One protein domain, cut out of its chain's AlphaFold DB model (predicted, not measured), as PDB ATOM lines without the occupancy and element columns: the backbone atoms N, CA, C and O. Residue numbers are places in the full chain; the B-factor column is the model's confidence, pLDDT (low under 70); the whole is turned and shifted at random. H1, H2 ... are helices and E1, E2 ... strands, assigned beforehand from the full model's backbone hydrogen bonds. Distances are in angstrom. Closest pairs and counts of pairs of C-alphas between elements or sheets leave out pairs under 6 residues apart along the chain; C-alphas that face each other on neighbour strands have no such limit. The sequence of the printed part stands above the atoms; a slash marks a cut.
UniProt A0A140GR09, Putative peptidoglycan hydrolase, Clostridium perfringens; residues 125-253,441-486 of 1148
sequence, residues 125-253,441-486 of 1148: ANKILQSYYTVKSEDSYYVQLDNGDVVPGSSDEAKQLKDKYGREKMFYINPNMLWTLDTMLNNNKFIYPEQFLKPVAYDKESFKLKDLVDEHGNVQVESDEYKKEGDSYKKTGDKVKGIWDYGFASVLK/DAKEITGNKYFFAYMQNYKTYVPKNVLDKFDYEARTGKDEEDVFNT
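What this domain is: This is residues 125 to 253 and 441 to 486 of the 1148 residues of the protein "Putative peptidoglycan hydrolase" of Clostridium perfringens (UniProt A0A140GR09). A small sheet of three strands, E2, E1 and E5, stands to one side and a long two-strand hairpin, E3 and E4, to the other, with unnamed chain running between them. H1 leads into E1 pointing nearly the same way, H3 begins beside H1 and runs off at nearly a right angle, and H6 and H7 come back towards H1. There are 175 printed residues, with seven named helices and six named strands in the order H1 E1 E2 H2 H3 E3 E4 E5 H4 E6 H5 H6 H7; under half of the residues are in named elements, and the class is mixed. The three-stranded sheet is mixed, the hairpin antiparallel; the whole is compact, with a radius of gyration of the C-alphas of 17.0 A, and spans 45 by 43 by 30 A.

How they stand to each other: Start at inner strand E1, residues 141 to 144. It forms an antiparallel hairpin with edge strand E2, residues 150 to 152, where N 143 and O 151 are 2.8 A apart, within hydrogen-bond range. On E1's other side is parallel edge strand E5, residues 250 to 253, with N 142 and O 250 at 2.8 A. H2, residues 167 to 171, is on this sheet; its closest C-alpha pair with E5, Phe 171 and Ser 250, is 6.3 A apart. Look next at H1, residues 125 to 138: it touches H3, residues 175 to 185, at 70.5 degrees, only just about perpendicular, with closest C-alphas Tyr 133 and Pro 175 at 4.9 A. H1 touches H7, residues 480 to 485, closest at the C-alphas of Ser 131 and Val 483, 6.3 A. H6, residues 473 to 476, is close to H1 but not clearly touching, with C-alphas Tyr 132 and Thr 476 closest at 7.9 A. E3, residues 222 to 229, and E4, residues 232 to 241, are a hairpin apart from E1, E2 and E5; find N 225 and O 238 at 2.9 A. E4 bends by 86 degrees at residue 237. E6, residues 459 to 462, pairs with no named strand and meets H5, residues 464 to 467, only through their link. H4, residues 449 to 456, is apart from H3 and E6, among others. Each O i to N i+4 pair is within hydrogen-bond range in H3, H4 and H7, 9 of 10 in H1 and 0 of 1 in H2, which has 2 of 2 O i to N i+3 pairs within range; H5 and H6, with 4 residues each, are too short for any O i to N i+4 pair.

Where its parts are: Find C-alpha 125 at (67.433, -14.586, 47.592), where H1 begins its 20.6 A. E3 starts at (31.373, -25.416, 46.974) and runs 22.0 A; E4 spans 21.9 A and H3 15.6 A. H7 ends at C-alpha 485, (62.434, -1.173, 47.807).

The domain as a whole: The C-alphas farthest apart, Gly 230 and Asp 441, are 50.3 A apart. Residues 254 to 440 are cut out, with 14.7 A between C-alphas 253 and 441. The links E2 to H2 and H3 to E3 are long. Mean pLDDT of the printed part is 71.0; 79 residues are under 70, among them 125 to 136, 174 to 193 and 459 to 486.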
ATOM      1  N   ALA A 125      68.601 -13.726  47.806       44.91
ATOM      2  CA  ALA A 125      67.433 -14.586  47.592       44.91
ATOM      3  C   ALA A 125      66.503 -14.674  48.820       44.91
ATOM      4  O   ALA A 125      65.289 -14.560  48.682       44.91
ATOM      5  N   ASN A 126      67.055 -14.810  50.033       47.88
ATOM      6  CA  ASN A 126      66.247 -14.860  51.256       47.88
ATOM      7  C   ASN A 126      65.574 -13.510  51.572       47.88
ATOM      8  O   ASN A 126      64.475 -13.503  52.120       47.88
ATOM      9  N   LYS A 127      66.188 -12.380  51.187       48.88
ATOM     10  CA  LYS A 127      65.560 -11.052  51.269       48.88
ATOM     11  C   LYS A 127      64.391 -10.909  50.283       48.88
ATOM     12  O   LYS A 127      63.337 -10.460  50.714       48.88
ATOM     13  N   ILE A 128      64.532 -11.357  49.025       52.00
ATOM     14  CA  ILE A 128      63.414 -11.377  48.049       52.00
ATOM     15  C   ILE A 128      62.246 -12.179  48.615       52.00
ATOM     16  O   ILE A 128      61.122 -11.693  48.637       52.00
ATOM     17  N   LEU A 129      62.517 -13.387  49.118       52.06
ATOM     18  CA  LEU A 129      61.493 -14.249  49.706       52.06
ATOM     19  C   LEU A 129      60.790 -13.556  50.883       52.06
ATOM     20  O   LEU A 129      59.564 -13.503  50.913       52.06
ATOM     21  N   GLN A 130      61.541 -12.958  51.814       53.12
ATOM     22  CA  GLN A 130      60.966 -12.233  52.951       53.12
ATOM     23  C   GLN A 130      60.109 -11.028  52.516       53.12
ATOM     24  O   GLN A 130      59.005 -10.847  53.038       53.12
ATOM     25  N   SER A 131      60.571 -10.232  51.547       56.03
ATOM     26  CA  SER A 131      59.795  -9.120  50.983       56.03
ATOM     27  C   SER A 131      58.550  -9.603  50.235       56.03
ATOM     28  O   SER A 131      57.481  -9.030  50.416       56.03
ATOM     29  N   TYR A 132      58.631 -10.702  49.479       59.53
ATOM     30  CA  TYR A 132      57.501 -11.298  48.762       59.53
ATOM     31  C   TYR A 132      56.371 -11.722  49.713       59.53
ATOM     32  O   TYR A 132      55.236 -11.281  49.532       59.53
ATOM     33  N   TYR A 133      56.662 -12.475  50.784       62.03
ATOM     34  CA  TYR A 133      55.639 -12.800  51.795       62.03
ATOM     35  C   TYR A 133      55.166 -11.564  52.581       62.03
ATOM     36  O   TYR A 133      54.045 -11.561  53.087       62.03
ATOM     37  N   THR A 134      55.972 -10.498  52.664       61.47
ATOM     38  CA  THR A 134      55.561  -9.221  53.277       61.47
ATOM     39  C   THR A 134      54.583  -8.448  52.392       61.47
ATOM     40  O   THR A 134      53.578  -7.975  52.906       61.47
ATOM     41  N   VAL A 135      54.805  -8.381  51.076       67.19
ATOM     42  CA  VAL A 135      53.846  -7.809  50.108       67.19
ATOM     43  C   VAL A 135      52.552  -8.624  50.104       67.19
ATOM     44  O   VAL A 135      51.464  -8.076  50.250       67.19
ATOM     45  N   LYS A 136      52.664  -9.954  50.031       69.31
ATOM     46  CA  LYS A 136      51.519 -10.879  50.026       69.31
ATOM     47  C   LYS A 136      50.722 -10.886  51.339       69.31
ATOM     48  O   LYS A 136      49.546 -11.228  51.332       69.31
ATOM     49  N   SER A 137      51.320 -10.451  52.448       70.62
ATOM     50  CA  SER A 137      50.619 -10.186  53.711       70.62
ATOM     51  C   SER A 137      49.644  -9.003  53.602       70.62
ATOM     52  O   SER A 137      48.580  -9.043  54.215       70.62
ATOM     53  N   GLU A 138      49.926  -7.983  52.784       70.44
ATOM     54  CA  GLU A 138      49.031  -6.823  52.624       70.44
ATOM     55  C   GLU A 138      47.776  -7.149  51.791       70.44
ATOM     56  O   GLU A 138      46.721  -6.559  52.013       70.44
ATOM     57  N   ASP A 139      47.859  -8.148  50.903       75.81
ATOM     58  CA  ASP A 139      46.734  -8.696  50.121       75.81
ATOM     59  C   ASP A 139      45.814  -9.637  50.935       75.81
ATOM     60  O   ASP A 139      44.828 -10.156  50.413       75.81
ATOM     61  N   SER A 140      46.112  -9.899  52.212       80.19
ATOM     62  CA  SER A 140      45.429 -10.935  53.010       80.19
ATOM     63  C   SER A 140      44.105 -10.508  53.669       80.19
ATOM     64  O   SER A 140      43.657 -11.112  54.649       80.19
ATOM     65  N   TYR A 141      43.435  -9.501  53.109       89.69
ATOM     66  CA  TYR A 141      42.079  -9.113  53.495       89.69
ATOM     67  C   TYR A 141      41.223  -8.757  52.276       89.69
ATOM     68  O   TYR A 141      41.720  -8.382  51.214       89.69
ATOM     69  N   TYR A 142      39.911  -8.876  52.451       93.19
ATOM     70  CA  TYR A 142      38.879  -8.576  51.467       93.19
ATOM     71  C   TYR A 142      37.859  -7.611  52.065       93.19
ATOM     72  O   TYR A 142      37.692  -7.538  53.281       93.19
ATOM     73  N   VAL A 143      37.132  -6.906  51.205       92.44
ATOM     74  CA  VAL A 143      36.052  -5.996  51.589       92.44
ATOM     75  C   VAL A 143      34.748  -6.486  50.972       92.44
ATOM     76  O   VAL A 143      34.689  -6.715  49.763       92.44
ATOM     77  N   GLN A 144      33.699  -6.637  51.788       93.06
ATOM     78  CA  GLN A 144      32.337  -6.774  51.273       93.06
ATOM     79  C   GLN A 144      31.772  -5.382  50.974       93.06
ATOM     80  O   GLN A 144      31.661  -4.540  51.867       93.06
ATOM     81  N   LEU A 145      31.404  -5.163  49.715       88.69
ATOM     82  CA  LEU A 145      30.752  -3.948  49.238       88.69
ATOM     83  C   LEU A 145      29.244  -3.973  49.550       88.69
ATOM     84  O   LEU A 145      28.658  -5.034  49.783       88.69
ATOM     85  N   ASP A 146      28.591  -2.807  49.507       83.19
ATOM     86  CA  ASP A 146      27.157  -2.652  49.820       83.19
ATOM     87  C   ASP A 146      26.231  -3.495  48.917       83.19
ATOM     88  O   ASP A 146      25.119  -3.843  49.312       83.19
ATOM     89  N   ASN A 147      26.686  -3.856  47.712       82.38
ATOM     90  CA  ASN A 147      25.965  -4.724  46.774       82.38
ATOM     91  C   ASN A 147      26.144  -6.236  47.054       82.38
ATOM     92  O   ASN A 147      25.565  -7.057  46.345       82.38
ATOM     93  N   GLY A 148      26.936  -6.611  48.064       80.19
ATOM     94  CA  GLY A 148      27.240  -8.000  48.418       80.19
ATOM     95  C   GLY A 148      28.410  -8.628  47.650       80.19
ATOM     96  O   GLY A 148      28.697  -9.812  47.867       80.19
ATOM     97  N   ASP A 149      29.100  -7.883  46.784       86.69
ATOM     98  CA  ASP A 149      30.346  -8.335  46.160       86.69
ATOM     99  C   ASP A 149      31.512  -8.306  47.152       86.69
ATOM    100  O   ASP A 149      31.508  -7.558  48.129       86.69
ATOM    101  N   VAL A 150      32.511  -9.154  46.902       89.25
ATOM    102  CA  VAL A 150      33.672  -9.345  47.779       89.25
ATOM    103  C   VAL A 150      34.926  -9.123  46.952       89.25
ATOM    104  O   VAL A 150      35.232  -9.919  46.064       89.25
ATOM    105  N   VAL A 151      35.632  -8.029  47.228       89.56
ATOM    106  CA  VAL A 151      36.807  -7.587  46.462       89.56
ATOM    107  C   VAL A 151      38.074  -7.641  47.324       89.56
ATOM    108  O   VAL A 151      37.974  -7.454  48.539       89.56
ATOM    109  N   PRO A 152      39.263  -7.916  46.752       88.06
ATOM    110  CA  PRO A 152      40.520  -7.849  47.498       88.06
ATOM    111  C   PRO A 152      40.746  -6.452  48.080       88.06
ATOM    112  O   PRO A 152      40.410  -5.457  47.441       88.06
ATOM    113  N   GLY A 153      41.386  -6.356  49.245       80.19
ATOM    114  CA  GLY A 153      41.737  -5.075  49.871       80.19
ATOM    115  C   GLY A 153      42.627  -4.164  49.011       80.19
ATOM    116  O   GLY A 153      42.647  -2.946  49.186       80.19
ATOM    117  N   SER A 154      43.338  -4.744  48.041       75.88
ATOM    118  CA  SER A 154      44.156  -4.052  47.043       75.88
ATOM    119  C   SER A 154      43.383  -3.564  45.802       75.88
ATOM    120  O   SER A 154      43.990  -2.927  44.934       75.88
ATOM    121  N   SER A 155      42.062  -3.780  45.712       81.12
ATOM    122  CA  SER A 155      41.214  -3.240  44.633       81.12
ATOM    123  C   SER A 155      40.960  -1.731  44.782       81.12
ATOM    124  O   SER A 155      41.094  -1.161  45.868       81.12
ATOM    125  N   ASP A 156      40.603  -1.050  43.692       81.12
ATOM    126  CA  ASP A 156      40.364   0.403  43.714       81.12
ATOM    127  C   ASP A 156      39.035   0.784  44.384       81.12
ATOM    128  O   ASP A 156      38.901   1.884  44.927       81.12
ATOM    129  N   GLU A 157      38.076  -0.139  44.420       80.19
ATOM    130  CA  GLU A 157      36.838  -0.040  45.194       80.19
ATOM    131  C   GLU A 157      37.130  -0.152  46.698       80.19
ATOM    132  O   GLU A 157      36.681   0.687  47.481       80.19
ATOM    133  N   ALA A 158      37.952  -1.128  47.107       80.69
ATOM    134  CA  ALA A 158      38.376  -1.290  48.497       80.69
ATOM    135  C   ALA A 158      39.206  -0.093  48.995       80.69
ATOM    136  O   ALA A 158      38.976   0.405  50.096       80.69
ATOM    137  N   LYS A 159      40.106   0.462  48.166       78.38
ATOM    138  CA  LYS A 159      40.922   1.649  48.512       78.38
ATOM    139  C   LYS A 159      40.105   2.902  48.855       78.38
ATOM    140  O   LYS A 159      40.650   3.790  49.514       78.38
ATOM    141  N   GLN A 160      38.846   2.994  48.418       79.81
ATOM    142  CA  GLN A 160      37.926   4.087  48.765       79.81
ATOM    143  C   GLN A 160      37.242   3.878  50.128       79.81
ATOM    144  O   GLN A 160      36.781   4.836  50.747       79.81
ATOM    145  N   LEU A 161      37.200   2.638  50.619       77.44
ATOM    146  CA  LEU A 161      36.639   2.249  51.909       77.44
ATOM    147  C   LEU A 161      37.766   2.038  52.923       77.44
ATOM    148  O   LEU A 161      38.051   0.921  53.331       77.44
ATOM    149  N   LYS A 162      38.412   3.133  53.336       79.75
ATOM    150  CA  LYS A 162      39.419   3.107  54.407       79.75
ATOM    151  C   LYS A 162      38.813   3.475  55.749       79.75
ATOM    152  O   LYS A 162      38.139   4.499  55.874       79.75
ATOM    153  N   ASP A 163      39.105   2.658  56.749       80.88
ATOM    154  CA  ASP A 163      38.832   2.926  58.149       80.88
ATOM    155  C   ASP A 163      39.533   4.225  58.556       80.88
ATOM    156  O   ASP A 163      40.720   4.424  58.274       80.88
ATOM    157  N   LYS A 164      38.807   5.116  59.238       75.19
ATOM    158  CA  LYS A 164      39.327   6.406  59.715       75.19
ATOM    159  C   LYS A 164      40.651   6.281  60.487       75.19
ATOM    160  O   LYS A 164      41.445   7.221  60.467       75.19
ATOM    161  N   TYR A 165      40.881   5.148  61.151       67.12
ATOM    162  CA  TYR A 165      42.043   4.876  61.993       67.12
ATOM    163  C   TYR A 165      43.007   3.840  61.368       67.12
ATOM    164  O   TYR A 165      43.975   3.440  62.010       67.12
ATOM    165  N   GLY A 166      42.792   3.420  60.110       68.75
ATOM    166  CA  GLY A 166      43.700   2.535  59.357       68.75
ATOM    167  C   GLY A 166      43.767   1.092  59.875       68.75
ATOM    168  O   GLY A 166      44.830   0.460  59.841       68.75
ATOM    169  N   ARG A 167      42.644   0.601  60.411       68.19
ATOM    170  CA  ARG A 167      42.521  -0.667  61.148       68.19
ATOM    171  C   ARG A 167      42.601  -1.936  60.292       68.19
ATOM    172  O   ARG A 167      42.752  -3.017  60.853       68.19
ATOM    173  N   GLU A 168      42.600  -1.823  58.964       70.00
ATOM    174  CA  GLU A 168      42.778  -2.931  58.009       70.00
ATOM    175  C   GLU A 168      44.035  -3.755  58.296       70.00
ATOM    176  O   GLU A 168      44.027  -4.981  58.200       70.00
ATOM    177  N   LYS A 169      45.110  -3.074  58.707       64.12
ATOM    178  CA  LYS A 169      46.421  -3.679  58.974       64.12
ATOM    179  C   LYS A 169      46.366  -4.777  60.034       64.12
ATOM    180  O   LYS A 169      47.151  -5.713  59.953       64.12
ATOM    181  N   MET A 170      45.421  -4.690  60.977       65.19
ATOM    182  CA  MET A 170      45.216  -5.696  62.026       65.19
ATOM    183  C   MET A 170      44.722  -7.045  61.498       65.19
ATOM    184  O   MET A 170      44.720  -8.011  62.252       65.19
ATOM    185  N   PHE A 171      44.301  -7.121  60.232       74.81
ATOM    186  CA  PHE A 171      43.828  -8.344  59.585       74.81
ATOM    187  C   PHE A 171      44.864  -8.953  58.631       74.81
ATOM    188  O   PHE A 171      44.554  -9.914  57.930       74.81
ATOM    189  N   TYR A 172      46.096  -8.428  58.607       73.56
ATOM    190  CA  TYR A 172      47.153  -8.926  57.729       73.56
ATOM    191  C   TYR A 172      47.782 -10.214  58.292       73.56
ATOM    192  O   TYR A 172      48.416 -10.174  59.347       73.56
ATOM    193  N   ILE A 173      47.671 -11.343  57.587       73.12
ATOM    194  CA  ILE A 173      48.321 -12.618  57.943       73.12
ATOM    195  C   ILE A 173      49.838 -12.418  58.033       73.12
ATOM    196  O   ILE A 173      50.462 -11.913  57.101       73.12
ATOM    197  N   ASN A 174      50.447 -12.848  59.136       66.94
ATOM    198  CA  ASN A 174      51.875 -12.713  59.400       66.94
ATOM    199  C   ASN A 174      52.737 -13.312  58.252       66.94
ATOM    200  O   ASN A 174      52.568 -14.493  57.926       66.94
ATOM    201  N   PRO A 175      53.699 -12.560  57.669       60.22
ATOM    202  CA  PRO A 175      54.575 -13.051  56.597       60.22
ATOM    203  C   PRO A 175      55.316 -14.350  56.944       60.22
ATOM    204  O   PRO A 175      55.464 -15.224  56.091       60.22
ATOM    205  N   ASN A 176      55.724 -14.516  58.208       57.06
ATOM    206  CA  ASN A 176      56.398 -15.726  58.683       57.06
ATOM    207  C   ASN A 176      55.452 -16.940  58.693       57.06
ATOM    208  O   ASN A 176      55.914 -18.067  58.516       57.06
ATOM    209  N   MET A 177      54.140 -16.733  58.868       68.50
ATOM    210  CA  MET A 177      53.134 -17.799  58.797       68.50
ATOM    211  C   MET A 177      52.910 -18.231  57.348       68.50
ATOM    212  O   MET A 177      52.967 -19.422  57.061       68.50
ATOM    213  N   LEU A 178      52.749 -17.277  56.420       68.12
ATOM    214  CA  LEU A 178      52.647 -17.574  54.984       68.12
ATOM    215  C   LEU A 178      53.883 -18.342  54.486       68.12
ATOM    216  O   LEU A 178      53.743 -19.362  53.816       68.12
ATOM    217  N   TRP A 179      55.082 -17.905  54.888       60.97
ATOM    218  CA  TRP A 179      56.345 -18.591  54.605       60.97
ATOM    219  C   TRP A 179      56.400 -20.005  55.205       60.97
ATOM    220  O   TRP A 179      56.746 -20.958  54.504       60.97
ATOM    221  N   THR A 180      56.026 -20.173  56.479       60.00
ATOM    222  CA  THR A 180      56.040 -21.484  57.159       60.00
ATOM    223  C   THR A 180      55.053 -22.459  56.510       60.00
ATOM    224  O   THR A 180      55.399 -23.612  56.275       60.00
ATOM    225  N   LEU A 181      53.844 -22.012  56.164       66.56
ATOM    226  CA  LEU A 181      52.824 -22.872  55.556       66.56
ATOM    227  C   LEU A 181      53.172 -23.265  54.117       66.56
ATOM    228  O   LEU A 181      53.075 -24.446  53.782       66.56
ATOM    229  N   ASP A 182      53.628 -22.317  53.292       65.06
ATOM    230  CA  ASP A 182      54.053 -22.594  51.914       65.06
ATOM    231  C   ASP A 182      55.243 -23.569  51.896       65.06
ATOM    232  O   ASP A 182      55.202 -24.589  51.210       65.06
ATOM    233  N   THR A 183      56.264 -23.337  52.732       57.09
ATOM    234  CA  THR A 183      57.430 -24.236  52.820       57.09
ATOM    235  C   THR A 183      57.084 -25.624  53.354       57.09
ATOM    236  O   THR A 183      57.578 -26.613  52.809       57.09
ATOM    237  N   MET A 184      56.228 -25.733  54.375       57.72
ATOM    238  CA  MET A 184      55.821 -27.031  54.919       57.72
ATOM    239  C   MET A 184      54.999 -27.854  53.924       57.72
ATOM    240  O   MET A 184      55.271 -29.043  53.758       57.72
ATOM    241  N   LEU A 185      54.022 -27.243  53.249       60.72
ATOM    242  CA  LEU A 185      53.144 -27.952  52.312       60.72
ATOM    243  C   LEU A 185      53.855 -28.326  51.001       60.72
ATOM    244  O   LEU A 185      53.488 -29.317  50.371       60.72
ATOM    245  N   ASN A 186      54.902 -27.588  50.615       55.28
ATOM    246  CA  ASN A 186      55.622 -27.774  49.353       55.28
ATOM    247  C   ASN A 186      57.047 -28.356  49.509       55.28
ATOM    248  O   ASN A 186      57.896 -28.169  48.638       55.28
ATOM    249  N   ASN A 187      57.333 -29.105  50.584       52.59
ATOM    250  CA  ASN A 187      58.626 -29.784  50.810       52.59
ATOM    251  C   ASN A 187      59.854 -28.843  50.751       52.59
ATOM    252  O   ASN A 187      60.862 -29.153  50.113       52.59
ATOM    253  N   ASN A 188      59.777 -27.689  51.420       48.47
ATOM    254  CA  ASN A 188      60.763 -26.598  51.393       48.47
ATOM    255  C   ASN A 188      60.991 -25.955  50.009       48.47
ATOM    256  O   ASN A 188      61.982 -25.246  49.829       48.47
ATOM    257  N   LYS A 189      60.097 -26.164  49.034       48.31
ATOM    258  CA  LYS A 189      60.043 -25.342  47.820       48.31
ATOM    259  C   LYS A 189      59.115 -24.149  48.050       48.31
ATOM    260  O   LYS A 189      58.027 -24.314  48.587       48.31
ATOM    261  N   PHE A 190      59.540 -22.964  47.623       52.41
ATOM    262  CA  PHE A 190      58.711 -21.756  47.608       52.41
ATOM    263  C   PHE A 190      57.866 -21.771  46.350       52.41
ATOM    264  O   PHE A 190      58.439 -21.844  45.259       52.41
ATOM    265  N   ILE A 191      56.536 -21.759  46.476       52.62
ATOM    266  CA  ILE A 191      55.713 -21.824  45.272       52.62
ATOM    267  C   ILE A 191      54.424 -20.988  45.325       52.62
ATOM    268  O   ILE A 191      54.209 -20.269  44.348       52.62
ATOM    269  N   TYR A 192      53.596 -21.020  46.389       64.81
ATOM    270  CA  TYR A 192      52.233 -20.430  46.349       64.81
ATOM    271  C   TYR A 192      51.652 -19.919  47.694       64.81
ATOM    272  O   TYR A 192      50.797 -20.591  48.280       64.81
ATOM    273  N   PRO A 193      51.961 -18.692  48.161       66.38
ATOM    274  CA  PRO A 193      51.176 -18.055  49.220       66.38
ATOM    275  C   PRO A 193      49.743 -17.692  48.800       66.38
ATOM    276  O   PRO A 193      48.856 -17.669  49.651       66.38
ATOM    277  N   GLU A 194      49.479 -17.413  47.515       71.88
ATOM    278  CA  GLU A 194      48.201 -16.855  47.038       71.88
ATOM    279  C   GLU A 194      46.979 -17.750  47.312       71.88
ATOM    280  O   GLU A 194      45.852 -17.258  47.361       71.88
ATOM    281  N   GLN A 195      47.187 -19.053  47.523       73.31
ATOM    282  CA  GLN A 195      46.126 -19.982  47.915       73.31
ATOM    283  C   GLN A 195      45.653 -19.742  49.361       73.31
ATOM    284  O   GLN A 195      44.461 -19.834  49.643       73.31
ATOM    285  N   PHE A 196      46.559 -19.369  50.270       77.38
ATOM    286  CA  PHE A 196      46.221 -19.016  51.655       77.38
ATOM    287  C   PHE A 196      45.579 -17.628  51.756       77.38
ATOM    288  O   PHE A 196      44.826 -17.369  52.691       77.38
ATOM    289  N   LEU A 197      45.839 -16.752  50.780       83.50
ATOM    290  CA  LEU A 197      45.252 -15.412  50.689       83.50
ATOM    291  C   LEU A 197      43.815 -15.402  50.161       83.50
ATOM    292  O   LEU A 197      43.230 -14.335  50.038       83.50
ATOM    293  N   LYS A 198      43.224 -16.550  49.824       87.81
ATOM    294  CA  LYS A 198      41.802 -16.617  49.469       87.81
ATOM    295  C   LYS A 198      40.924 -16.223  50.671       87.81
ATOM    296  O   LYS A 198      41.320 -16.485  51.811       87.81
ATOM    297  N   PRO A 199      39.748 -15.606  50.450       91.88
ATOM    298  CA  PRO A 199      38.872 -15.183  51.538       91.88
ATOM    299  C   PRO A 199      38.368 -16.387  52.336       91.88
ATOM    300  O   PRO A 199      38.252 -17.501  51.813       91.88
ATOM    301  N   VAL A 200      38.031 -16.171  53.604       91.25
ATOM    302  CA  VAL A 200      37.328 -17.187  54.395       91.25
ATOM    303  C   VAL A 200      35.954 -17.515  53.804       91.25
ATOM    304  O   VAL A 200      35.276 -16.646  53.253       91.25
ATOM    305  N   ALA A 201      35.508 -18.767  53.932       91.81
ATOM    306  CA  ALA A 201      34.128 -19.127  53.623       91.81
ATOM    307  C   ALA A 201      33.196 -18.501  54.667       91.81
ATOM    308  O   ALA A 201      33.372 -18.714  55.864       91.81
ATOM    309  N   TYR A 202      32.196 -17.740  54.233       92.69
ATOM    310  CA  TYR A 202      31.288 -17.050  55.142       92.69
ATOM    311  C   TYR A 202      29.895 -16.894  54.526       92.69
ATOM    312  O   TYR A 202      29.718 -16.991  53.309       92.69
ATOM    313  N   ASP A 203      28.901 -16.684  55.381       91.12
ATOM    314  CA  ASP A 203      27.534 -16.384  54.979       91.12
ATOM    315  C   ASP A 203      27.366 -14.878  54.720       91.12
ATOM    316  O   ASP A 203      27.610 -14.056  55.605       91.12
ATOM    317  N   LYS A 204      26.958 -14.507  53.500       86.88
ATOM    318  CA  LYS A 204      26.926 -13.103  53.048       86.88
ATOM    319  C   LYS A 204      25.856 -12.241  53.724       86.88
ATOM    320  O   LYS A 204      26.018 -11.020  53.764       86.88
ATOM    321  N   GLU A 205      24.777 -12.853  54.213       86.75
ATOM    322  CA  GLU A 205      23.639 -12.146  54.811       86.75
ATOM    323  C   GLU A 205      23.870 -11.896  56.304       86.75
ATOM    324  O   GLU A 205      23.813 -10.755  56.767       86.75
ATOM    325  N   SER A 206      24.194 -12.955  57.050       88.69
ATOM    326  CA  SER A 206      24.480 -12.895  58.488       88.69
ATOM    327  C   SER A 206      25.897 -12.418  58.822       88.69
ATOM    328  O   SER A 206      26.153 -12.053  59.967       88.69
ATOM    329  N   PHE A 207      26.797 -12.387  57.831       90.50
ATOM    330  CA  PHE A 207      28.208 -12.014  57.961       90.50
ATOM    331  C   PHE A 207      28.963 -12.870  58.997       90.50
ATOM    332  O   PHE A 207      29.724 -12.358  59.816       90.50
ATOM    333  N   LYS A 208      28.737 -14.191  58.967       90.00
ATOM    334  CA  LYS A 208      29.358 -15.168  59.880       90.00
ATOM    335  C   LYS A 208      30.228 -16.185  59.156       90.00
ATOM    336  O   LYS A 208      29.910 -16.591  58.040       90.00
ATOM    337  N   LEU A 209      31.294 -16.634  59.820       90.12
ATOM    338  CA  LEU A 209      32.172 -17.706  59.337       90.12
ATOM    339  C   LEU A 209      31.364 -18.984  59.057       90.12
ATOM    340  O   LEU A 209      30.561 -19.412  59.886       90.12
ATOM    341  N   LYS A 210      31.596 -19.602  57.896       90.75
ATOM    342  CA  LYS A 210      30.996 -20.877  57.500       90.75
ATOM    343  C   LYS A 210      32.035 -21.986  57.636       90.75
ATOM    344  O   LYS A 210      33.146 -21.873  57.121       90.75
ATOM    345  N   ASP A 211      31.655 -23.082  58.285       88.38
ATOM    346  CA  ASP A 211      32.491 -24.278  58.355       88.38
ATOM    347  C   ASP A 211      32.760 -24.863  56.957       88.38
ATOM    348  O   ASP A 211      31.862 -24.994  56.120       88.38
ATOM    349  N   LEU A 212      34.013 -25.256  56.709       89.31
ATOM    350  CA  LEU A 212      34.420 -25.906  55.457       89.31
ATOM    351  C   LEU A 212      33.945 -27.364  55.373       89.31
ATOM    352  O   LEU A 212      33.714 -27.888  54.277       89.31
ATOM    353  N   VAL A 213      33.816 -28.016  56.531       85.88
ATOM    354  CA  VAL A 213      33.462 -29.430  56.682       85.88
ATOM    355  C   VAL A 213      32.403 -29.630  57.761       85.88
ATOM    356  O   VAL A 213      32.308 -28.843  58.702       85.88
ATOM    357  N   ASP A 214      31.634 -30.709  57.634       85.31
ATOM    358  CA  ASP A 214      30.697 -31.148  58.666       85.31
ATOM    359  C   ASP A 214      31.413 -31.755  59.888       85.31
ATOM    360  O   ASP A 214      32.632 -31.931  59.916       85.31
ATOM    361  N   GLU A 215      30.637 -32.113  60.910       79.19
ATOM    362  CA  GLU A 215      31.117 -32.793  62.125       79.19
ATOM    363  C   GLU A 215      31.786 -34.163  61.869       79.19
ATOM    364  O   GLU A 215      32.490 -34.676  62.735       79.19
ATOM    365  N   HIS A 216      31.610 -34.734  60.673       77.00
ATOM    366  CA  HIS A 216      32.214 -35.989  60.220       77.00
ATOM    367  C   HIS A 216      33.433 -35.762  59.298       77.00
ATOM    368  O   HIS A 216      34.024 -36.730  58.815       77.00
ATOM    369  N   GLY A 217      33.824 -34.508  59.039       71.94
ATOM    370  CA  GLY A 217      34.940 -34.136  58.167       71.94
ATOM    371  C   GLY A 217      34.618 -34.085  56.666       71.94
ATOM    372  O   GLY A 217      35.534 -33.918  55.861       71.94
ATOM    373  N   ASN A 218      33.353 -34.203  56.251       83.00
ATOM    374  CA  ASN A 218      32.964 -34.104  54.840       83.00
ATOM    375  C   ASN A 218      32.862 -32.644  54.391       83.00
ATOM    376  O   ASN A 218      32.206 -31.836  55.042       83.00
ATOM    377  N   VAL A 219      33.400 -32.318  53.212       85.88
ATOM    378  CA  VAL A 219      33.311 -30.967  52.629       85.88
ATOM    379  C   VAL A 219      31.849 -30.529  52.414       85.88
ATOM    380  O   VAL A 219      31.055 -31.213  51.747       85.88
ATOM    381  N   GLN A 220      31.513 -29.360  52.970       88.75
ATOM    382  CA  GLN A 220      30.192 -28.715  52.906       88.75
ATOM    383  C   GLN A 220      30.151 -27.451  52.034       88.75
ATOM    384  O   GLN A 220      29.065 -26.968  51.708       88.75
ATOM    385  N   VAL A 221      31.307 -26.899  51.669       90.44
ATOM    386  CA  VAL A 221      31.407 -25.733  50.781       90.44
ATOM    387  C   VAL A 221      31.613 -26.141  49.321       90.44
ATOM    388  O   VAL A 221      32.038 -27.258  49.012       90.44
ATOM    389  N   GLU A 222      31.278 -25.224  48.418       90.31
ATOM    390  CA  GLU A 222      31.373 -25.416  46.974       90.31
ATOM    391  C   GLU A 222      32.357 -24.413  46.382       90.31
ATOM    392  O   GLU A 222      32.312 -23.227  46.697       90.31
ATOM    393  N   SER A 223      33.218 -24.892  45.492       86.69
ATOM    394  CA  SER A 223      34.158 -24.072  44.734       86.69
ATOM    395  C   SER A 223      33.857 -24.149  43.233       86.69
ATOM    396  O   SER A 223      33.121 -25.028  42.776       86.69
ATOM    397  N   ASP A 224      34.396 -23.208  42.465       85.06
ATOM    398  CA  ASP A 224      34.284 -23.167  41.007       85.06
ATOM    399  C   ASP A 224      34.917 -24.407  40.354       85.06
ATOM    400  O   ASP A 224      36.027 -24.820  40.706       85.06
ATOM    401  N   GLU A 225      34.235 -24.993  39.368       82.94
ATOM    402  CA  GLU A 225      34.800 -26.067  38.551       82.94
ATOM    403  C   GLU A 225      35.686 -25.510  37.418       82.94
ATOM    404  O   GLU A 225      35.351 -24.529  36.746       82.94
ATOM    405  N   TYR A 226      36.814 -26.186  37.170       73.94
ATOM    406  CA  TYR A 226      37.768 -25.862  36.108       73.94
ATOM    407  C   TYR A 226      37.984 -27.052  35.155       73.94
ATOM    408  O   TYR A 226      38.488 -28.119  35.549       73.94
ATOM    409  N   LYS A 227      37.655 -26.848  33.871       74.31
ATOM    410  CA  LYS A 227      37.825 -27.824  32.777       74.31
ATOM    411  C   LYS A 227      38.973 -27.404  31.842       74.31
ATOM    412  O   LYS A 227      39.329 -26.226  31.773       74.31
ATOM    413  N   LYS A 228      39.602 -28.386  31.184       62.31
ATOM    414  CA  LYS A 228      40.751 -28.176  30.284       62.31
ATOM    415  C   LYS A 228      40.261 -27.667  28.928       62.31
ATOM    416  O   LYS A 228      39.414 -28.311  28.316       62.31
ATOM    417  N   GLU A 229      40.835 -26.573  28.444       66.88
ATOM    418  CA  GLU A 229      40.652 -26.056  27.087       66.88
ATOM    419  C   GLU A 229      42.027 -25.767  26.465       66.88
ATOM    420  O   GLU A 229      42.708 -24.803  26.826       66.88
ATOM    421  N   GLY A 230      42.453 -26.624  25.530       68.06
ATOM    422  CA  GLY A 230      43.817 -26.593  24.989       68.06
ATOM    423  C   GLY A 230      44.855 -26.868  26.082       68.06
ATOM    424  O   GLY A 230      44.668 -27.776  26.889       68.06
ATOM    425  N   ASP A 231      45.914 -26.060  26.137       52.94
ATOM    426  CA  ASP A 231      46.931 -26.094  27.203       52.94
ATOM    427  C   ASP A 231      46.533 -25.295  28.462       52.94
ATOM    428  O   ASP A 231      47.311 -25.176  29.409       52.94
ATOM    429  N   SER A 232      45.322 -24.731  28.481       47.34
ATOM    430  CA  SER A 232      44.815 -23.872  29.554       47.34
ATOM    431  C   SER A 232      43.641 -24.510  30.298       47.34
ATOM    432  O   SER A 232      43.041 -25.486  29.844       47.34
ATOM    433  N   TYR A 233      43.283 -23.937  31.444       59.09
ATOM    434  CA  TYR A 233      42.082 -24.307  32.185       59.09
ATOM    435  C   TYR A 233      41.179 -23.097  32.344       59.09
ATOM    436  O   TYR A 233      41.638 -22.032  32.757       59.09
ATOM    437  N   LYS A 234      39.889 -23.277  32.058       70.94
ATOM    438  CA  LYS A 234      38.872 -22.246  32.261       70.94
ATOM    439  C   LYS A 234      37.874 -22.669  33.325       70.94
ATOM    440  O   LYS A 234      37.505 -23.841  33.427       70.94
ATOM    441  N   LYS A 235      37.440 -21.676  34.101       76.56
ATOM    442  CA  LYS A 235      36.279 -21.763  34.985       76.56
ATOM    443  C   LYS A 235      35.042 -22.024  34.127       76.56
ATOM    444  O   LYS A 235      34.812 -21.293  33.168       76.56
ATOM    445  N   THR A 236      34.262 -23.045  34.463       79.62
ATOM    446  CA  THR A 236      33.075 -23.429  33.677       79.62
ATOM    447  C   THR A 236      31.833 -22.629  34.054       79.62
ATOM    448  O   THR A 236      30.914 -22.510  33.251       79.62
ATOM    449  N   GLY A 237      31.814 -22.080  35.272       79.12
ATOM    450  CA  GLY A 237      30.626 -21.501  35.904       79.12
ATOM    451  C   GLY A 237      29.847 -22.501  36.765       79.12
ATOM    452  O   GLY A 237      29.022 -22.076  37.567       79.12
ATOM    453  N   ASP A 238      30.148 -23.799  36.658       85.50
ATOM    454  CA  ASP A 238      29.584 -24.838  37.518       85.50
ATOM    455  C   ASP A 238      30.213 -24.786  38.922       85.50
ATOM    456  O   ASP A 238      31.385 -24.424  39.091       85.50
ATOM    457  N   LYS A 239      29.442 -25.195  39.934       87.62
ATOM    458  CA  LYS A 239      29.904 -25.371  41.315       87.62
ATOM    459  C   LYS A 239      30.040 -26.850  41.659       87.62
ATOM    460  O   LYS A 239      29.198 -27.668  41.297       87.62
ATOM    461  N   VAL A 240      31.107 -27.191  42.378       87.12
ATOM    462  CA  VAL A 240      31.397 -28.550  42.855       87.12
ATOM    463  C   VAL A 240      31.885 -28.510  44.301       87.12
ATOM    464  O   VAL A 240      32.501 -27.535  44.728       87.12
ATOM    465  N   LYS A 241      31.648 -29.578  45.074       87.06
ATOM    466  CA  LYS A 241      32.152 -29.675  46.453       87.06
ATOM    467  C   LYS A 241      33.677 -29.546  46.486       87.06
ATOM    468  O   LYS A 241      34.386 -30.375  45.916       87.06
ATOM    469  N   GLY A 242      34.168 -28.526  47.180       82.56
ATOM    470  CA  GLY A 242      35.574 -28.141  47.149       82.56
ATOM    471  C   GLY A 242      35.848 -26.925  48.021       82.56
ATOM    472  O   GLY A 242      34.966 -26.087  48.202       82.56
ATOM    473  N   ILE A 243      37.072 -26.833  48.549       83.31
ATOM    474  CA  ILE A 243      37.502 -25.745  49.444       83.31
ATOM    475  C   ILE A 243      38.482 -24.749  48.794       83.31
ATOM    476  O   ILE A 243      38.950 -23.839  49.469       83.31
ATOM    477  N   TRP A 244      38.843 -24.936  47.518       78.06
ATOM    478  CA  TRP A 244      39.952 -24.214  46.871       78.06
ATOM    479  C   TRP A 244      39.660 -22.745  46.544       78.06
ATOM    480  O   TRP A 244      40.604 -21.971  46.381       78.06
ATOM    481  N   ASP A 245      38.390 -22.333  46.512       84.62
ATOM    482  CA  ASP A 245      38.018 -20.913  46.416       84.62
ATOM    483  C   ASP A 245      38.253 -20.149  47.737       84.62
ATOM    484  O   ASP A 245      38.185 -18.919  47.751       84.62
ATOM    485  N   TYR A 246      38.545 -20.861  48.834       88.62
ATOM    486  CA  TYR A 246      38.650 -20.317  50.186       88.62
ATOM    487  C   TYR A 246      40.069 -20.420  50.760       88.62
ATOM    488  O   TYR A 246      40.918 -21.186  50.291       88.62
ATOM    489  N   GLY A 247      40.336 -19.622  51.792       86.94
ATOM    490  CA  GLY A 247      41.633 -19.543  52.462       86.94
ATOM    491  C   GLY A 247      41.516 -18.883  53.829       86.94
ATOM    492  O   GLY A 247      40.534 -19.111  54.542       86.94
ATOM    493  N   PHE A 248      42.524 -18.091  54.197       85.38
ATOM    494  CA  PHE A 248      42.661 -17.464  55.511       85.38
ATOM    495  C   PHE A 248      42.483 -15.938  55.515       85.38
ATOM    496  O   PHE A 248      42.563 -15.332  56.584       85.38
ATOM    497  N   ALA A 249      42.251 -15.301  54.365       88.75
ATOM    498  CA  ALA A 249      42.095 -13.851  54.308       88.75
ATOM    499  C   ALA A 249      40.770 -13.402  54.945       88.75
ATOM    500  O   ALA A 249      39.703 -13.954  54.659       88.75
ATOM    501  N   SER A 250      40.842 -12.390  55.813       90.69
ATOM    502  CA  SER A 250      39.665 -11.890  56.537       90.69
ATOM    503  C   SER A 250      38.773 -11.048  55.625       90.69
ATOM    504  O   SER A 250      39.276 -10.318  54.774       90.69
ATOM    505  N   VAL A 251      37.453 -11.103  55.815       93.38
ATOM    506  CA  VAL A 251      36.485 -10.277  55.071       93.38
ATOM    507  C   VAL A 251      35.964  -9.172  55.985       93.38
ATOM    508  O   VAL A 251      35.452  -9.455  57.065       93.38
ATOM    509  N   LEU A 252      36.093  -7.916  55.558       94.00
ATOM    510  CA  LEU A 252      35.743  -6.719  56.327       94.00
ATOM    511  C   LEU A 252      34.444  -6.087  55.825       94.00
ATOM    512  O   LEU A 252      34.186  -6.037  54.618       94.00
ATOM    513  N   LYS A 253      33.652  -5.551  56.756       93.00
ATOM    514  CA  LYS A 253      32.427  -4.796  56.489       93.00
ATOM    515  C   LYS A 253      32.551  -3.384  57.042       93.00
ATOM    516  O   LYS A 253      32.851  -3.188  58.220       93.00
ATOM    517  N   ASP A 441      33.405  -7.288  70.294       69.06
ATOM    518  CA  ASP A 441      32.807  -8.569  70.663       69.06
ATOM    519  C   ASP A 441      33.473  -9.702  69.868       69.06
ATOM    520  O   ASP A 441      33.299  -9.830  68.654       69.06
ATOM    521  N   ALA A 442      34.263 -10.499  70.589       69.69
ATOM    522  CA  ALA A 442      35.041 -11.633  70.103       69.69
ATOM    523  C   ALA A 442      34.530 -12.982  70.665       69.69
ATOM    524  O   ALA A 442      35.269 -13.973  70.730       69.69
ATOM    525  N   LYS A 443      33.269 -13.047  71.123       69.88
ATOM    526  CA  LYS A 443      32.686 -14.283  71.683       69.88
ATOM    527  C   LYS A 443      32.617 -15.419  70.667       69.88
ATOM    528  O   LYS A 443      32.847 -16.561  71.049       69.88
ATOM    529  N   GLU A 444      32.372 -15.103  69.394       69.25
ATOM    530  CA  GLU A 444      32.287 -16.085  68.302       69.25
ATOM    531  C   GLU A 444      33.658 -16.570  67.797       69.25
ATOM    532  O   GLU A 444      33.719 -17.390  66.881       69.25
ATOM    533  N   ILE A 445      34.766 -16.117  68.402       69.25
ATOM    534  CA  ILE A 445      36.087 -16.685  68.126       69.25
ATOM    535  C   ILE A 445      36.184 -18.094  68.731       69.25
ATOM    536  O   ILE A 445      36.120 -18.267  69.950       69.25
ATOM    537  N   THR A 446      36.385 -19.078  67.856       62.72
ATOM    538  CA  THR A 446      36.550 -20.521  68.121       62.72
ATOM    539  C   THR A 446      37.935 -21.049  67.710       62.72
ATOM    540  O   THR A 446      38.208 -22.241  67.794       62.72
ATOM    541  N   GLY A 447      38.843 -20.153  67.309       56.56
ATOM    542  CA  GLY A 447      40.294 -20.360  67.334       56.56
ATOM    543  C   GLY A 447      40.882 -21.208  66.205       56.56
ATOM    544  O   GLY A 447      41.743 -20.720  65.481       56.56
ATOM    545  N   ASN A 448      40.454 -22.465  66.061       66.44
ATOM    546  CA  ASN A 448      41.229 -23.477  65.331       66.44
ATOM    547  C   ASN A 448      40.446 -24.347  64.331       66.44
ATOM    548  O   ASN A 448      41.050 -24.857  63.384       66.44
ATOM    549  N   LYS A 449      39.123 -24.496  64.488       76.19
ATOM    550  CA  LYS A 449      38.315 -25.463  63.725       76.19
ATOM    551  C   LYS A 449      38.431 -25.263  62.215       76.19
ATOM    552  O   LYS A 449      38.749 -26.206  61.494       76.19
ATOM    553  N   TYR A 450      38.217 -24.037  61.743       82.75
ATOM    554  CA  TYR A 450      38.295 -23.697  60.321       82.75
ATOM    555  C   TYR A 450      39.719 -23.891  59.774       82.75
ATOM    556  O   TYR A 450      39.897 -24.479  58.708       82.75
ATOM    557  N   PHE A 451      40.739 -23.459  60.526       77.06
ATOM    558  CA  PHE A 451      42.143 -23.610  60.139       77.06
ATOM    559  C   PHE A 451      42.527 -25.089  59.972       77.06
ATOM    560  O   PHE A 451      43.082 -25.478  58.945       77.06
ATOM    561  N   PHE A 452      42.172 -25.944  60.934       75.94
ATOM    562  CA  PHE A 452      42.433 -27.379  60.836       75.94
ATOM    563  C   PHE A 452      41.581 -28.068  59.769       75.94
ATOM    564  O   PHE A 452      42.116 -28.891  59.032       75.94
ATOM    565  N   ALA A 453      40.304 -27.704  59.614       79.31
ATOM    566  CA  ALA A 453      39.465 -28.213  58.530       79.31
ATOM    567  C   ALA A 453      40.077 -27.921  57.149       79.31
ATOM    568  O   ALA A 453      40.075 -28.800  56.284       79.31
ATOM    569  N   TYR A 454      40.647 -26.722  56.973       82.06
ATOM    570  CA  TYR A 454      41.365 -26.326  55.765       82.06
ATOM    571  C   TYR A 454      42.626 -27.163  55.545       82.06
ATOM    572  O   TYR A 454      42.756 -27.800  54.505       82.06
ATOM    573  N   MET A 455      43.529 -27.223  56.531       75.44
ATOM    574  CA  MET A 455      44.808 -27.942  56.411       75.44
ATOM    575  C   MET A 455      44.630 -29.462  56.231       75.44
ATOM    576  O   MET A 455      45.396 -30.095  55.506       75.44
ATOM    577  N   GLN A 456      43.590 -30.054  56.831       75.94
ATOM    578  CA  GLN A 456      43.261 -31.478  56.677       75.94
ATOM    579  C   GLN A 456      42.632 -31.818  55.320       75.94
ATOM    580  O   GLN A 456      42.727 -32.956  54.863       75.94
ATOM    581  N   ASN A 457      41.994 -30.850  54.657       75.56
ATOM    582  CA  ASN A 457      41.335 -31.036  53.359       75.56
ATOM    583  C   ASN A 457      42.014 -30.240  52.235       75.56
ATOM    584  O   ASN A 457      41.422 -30.060  51.168       75.56
ATOM    585  N   TYR A 458      43.248 -29.781  52.473       70.25
ATOM    586  CA  TYR A 458      43.983 -28.900  51.578       70.25
ATOM    587  C   TYR A 458      44.151 -29.541  50.200       70.25
ATOM    588  O   TYR A 458      44.856 -30.536  50.013       70.25
ATOM    589  N   LYS A 459      43.470 -28.936  49.227       66.50
ATOM    590  CA  LYS A 459      43.518 -29.277  47.811       66.50
ATOM    591  C   LYS A 459      43.769 -27.989  47.056       66.50
ATOM    592  O   LYS A 459      42.846 -27.204  46.868       66.50
ATOM    593  N   THR A 460      45.011 -27.778  46.639       58.28
ATOM    594  CA  THR A 460      45.349 -26.688  45.722       58.28
ATOM    595  C   THR A 460      45.391 -27.195  44.286       58.28
ATOM    596  O   THR A 460      45.742 -28.352  44.032       58.28
ATOM    597  N   TYR A 461      45.007 -26.327  43.358       57.38
ATOM    598  CA  TYR A 461      45.013 -26.567  41.924       57.38
ATOM    599  C   TYR A 461      45.946 -25.547  41.268       57.38
ATOM    600  O   TYR A 461      45.724 -24.341  41.376       57.38
ATOM    601  N   VAL A 462      46.982 -26.031  40.580       49.16
ATOM    602  CA  VAL A 462      47.996 -25.169  39.967       49.16
ATOM    603  C   VAL A 462      47.995 -25.341  38.441       49.16
ATOM    604  O   VAL A 462      48.272 -26.442  37.953       49.16
ATOM    605  N   PRO A 463      47.702 -24.276  37.667       48.50
ATOM    606  CA  PRO A 463      47.856 -24.275  36.214       48.50
ATOM    607  C   PRO A 463      49.297 -24.583  35.784       48.50
ATOM    608  O   PRO A 463      50.254 -24.097  36.381       48.50
ATOM    609  N   LYS A 464      49.473 -25.353  34.705       43.88
ATOM    610  CA  LYS A 464      50.799 -25.803  34.238       43.88
ATOM    611  C   LYS A 464      51.771 -24.646  33.949       43.88
ATOM    612  O   LYS A 464      52.916 -24.673  34.388       43.88
ATOM    613  N   ASN A 465      51.281 -23.575  33.324       46.19
ATOM    614  CA  ASN A 465      52.053 -22.360  33.032       46.19
ATOM    615  C   ASN A 465      52.554 -21.607  34.281       46.19
ATOM    616  O   ASN A 465      53.437 -20.765  34.161       46.19
ATOM    617  N   VAL A 466      51.986 -21.889  35.456       43.59
ATOM    618  CA  VAL A 466      52.353 -21.277  36.741       43.59
ATOM    619  C   VAL A 466      53.466 -22.072  37.453       43.59
ATOM    620  O   VAL A 466      54.155 -21.518  38.310       43.59
ATOM    621  N   LEU A 467      53.692 -23.333  37.057       42.38
ATOM    622  CA  LEU A 467      54.760 -24.208  37.565       42.38
ATOM    623  C   LEU A 467      56.054 -24.121  36.756       42.38
ATOM    624  O   LEU A 467      57.132 -24.214  37.333       42.38
ATOM    625  N   ASP A 468      55.954 -23.935  35.439       44.16
ATOM    626  CA  ASP A 468      57.115 -24.014  34.544       44.16
ATOM    627  C   ASP A 468      58.064 -22.797  34.645       44.16
ATOM    628  O   ASP A 468      59.175 -22.845  34.112       44.16
ATOM    629  N   LYS A 469      57.647 -21.696  35.298       47.47
ATOM    630  CA  LYS A 469      58.463 -20.484  35.524       47.47
ATOM    631  C   LYS A 469      58.087 -19.775  36.830       47.47
ATOM    632  O   LYS A 469      56.932 -19.391  37.020       47.47
ATOM    633  N   PHE A 470      59.073 -19.527  37.694       42.97
ATOM    634  CA  PHE A 470      58.916 -18.579  38.798       42.97
ATOM    635  C   PHE A 470      59.223 -17.167  38.284       42.97
ATOM    636  O   PHE A 470      60.381 -16.809  38.090       42.97
ATOM    637  N   ASP A 471      58.173 -16.387  38.056       52.72
ATOM    638  CA  ASP A 471      58.227 -15.012  37.559       52.72
ATOM    639  C   ASP A 471      57.717 -14.066  38.662       52.72
ATOM    640  O   ASP A 471      56.549 -14.135  39.054       52.72
ATOM    641  N   TYR A 472      58.615 -13.252  39.233       52.91
ATOM    642  CA  TYR A 472      58.296 -12.332  40.334       52.91
ATOM    643  C   TYR A 472      57.448 -11.143  39.864       52.91
ATOM    644  O   TYR A 472      56.527 -10.722  40.574       52.91
ATOM    645  N   GLU A 473      57.726 -10.647  38.658       56.88
ATOM    646  CA  GLU A 473      57.078  -9.478  38.068       56.88
ATOM    647  C   GLU A 473      55.619  -9.793  37.736       56.88
ATOM    648  O   GLU A 473      54.701  -9.130  38.231       56.88
ATOM    649  N   ALA A 474      55.385 -10.920  37.059       55.28
ATOM    650  CA  ALA A 474      54.046 -11.408  36.740       55.28
ATOM    651  C   ALA A 474      53.181 -11.743  37.978       55.28
ATOM    652  O   ALA A 474      51.957 -11.830  37.863       55.28
ATOM    653  N   ARG A 475      53.784 -11.957  39.159       51.25
ATOM    654  CA  ARG A 475      53.081 -12.350  40.403       51.25
ATOM    655  C   ARG A 475      52.849 -11.216  41.396       51.25
ATOM    656  O   ARG A 475      51.956 -11.331  42.243       51.25
ATOM    657  N   THR A 476      53.659 -10.163  41.347       52.25
ATOM    658  CA  THR A 476      53.557  -9.015  42.267       52.25
ATOM    659  C   THR A 476      53.123  -7.726  41.571       52.25
ATOM    660  O   THR A 476      52.738  -6.784  42.259       52.25
ATOM    661  N   GLY A 477      53.144  -7.684  40.231       52.75
ATOM    662  CA  GLY A 477      52.910  -6.462  39.456       52.75
ATOM    663  C   GLY A 477      54.032  -5.429  39.610       52.75
ATOM    664  O   GLY A 477      53.800  -4.248  39.367       52.75
ATOM    665  N   LYS A 478      55.205  -5.872  40.075       52.34
ATOM    666  CA  LYS A 478      56.394  -5.087  40.415       52.34
ATOM    667  C   LYS A 478      57.634  -5.882  40.030       52.34
ATOM    668  O   LYS A 478      57.662  -7.089  40.259       52.34
ATOM    669  N   ASP A 479      58.655  -5.230  39.497       57.19
ATOM    670  CA  ASP A 479      59.925  -5.902  39.222       57.19
ATOM    671  C   ASP A 479      60.665  -6.317  40.518       57.19
ATOM    672  O   ASP A 479      60.234  -6.046  41.646       57.19
ATOM    673  N   GLU A 480      61.785  -7.031  40.364       45.12
ATOM    674  CA  GLU A 480      62.597  -7.498  41.496       45.12
ATOM    675  C   GLU A 480      63.068  -6.334  42.395       45.12
ATOM    676  O   GLU A 480      63.145  -6.487  43.616       45.12
ATOM    677  N   GLU A 481      63.360  -5.172  41.809       50.19
ATOM    678  CA  GLU A 481      63.961  -4.011  42.466       50.19
ATOM    679  C   GLU A 481      62.914  -3.230  43.285       50.19
ATOM    680  O   GLU A 481      63.151  -2.899  44.451       50.19
ATOM    681  N   ASP A 482      61.694  -3.080  42.768       47.78
ATOM    682  CA  ASP A 482      60.531  -2.548  43.495       47.78
ATOM    683  C   ASP A 482      60.101  -3.429  44.689       47.78
ATOM    684  O   ASP A 482      59.623  -2.933  45.723       47.78
ATOM    685  N   VAL A 483      60.282  -4.752  44.593       41.94
ATOM    686  CA  VAL A 483      60.049  -5.680  45.718       41.94
ATOM    687  C   VAL A 483      61.125  -5.519  46.802       41.94
ATOM    688  O   VAL A 483      60.805  -5.602  47.990       41.94
ATOM    689  N   PHE A 484      62.375  -5.220  46.433       40.59
ATOM    690  CA  PHE A 484      63.430  -4.862  47.393       40.59
ATOM    691  C   PHE A 484      63.208  -3.506  48.066       40.59
ATOM    692  O   PHE A 484      63.486  -3.369  49.258       40.59
ATOM    693  N   ASN A 485      62.687  -2.530  47.322       39.78
ATOM    694  CA  ASN A 485      62.434  -1.173  47.807       39.78
ATOM    695  C   ASN A 485      61.136  -1.045  48.624       39.78
ATOM    696  O   ASN A 485      60.878  -0.004  49.232       39.78
ATOM    697  N   THR A 486      60.323  -2.104  48.698       35.03
ATOM    698  CA  THR A 486      59.167  -2.153  49.598       35.03
ATOM    699  C   THR A 486      59.654  -2.189  51.060       35.03
ATOM    700  O   THR A 486      60.350  -3.136  51.435       35.03
TER     701      THR A 486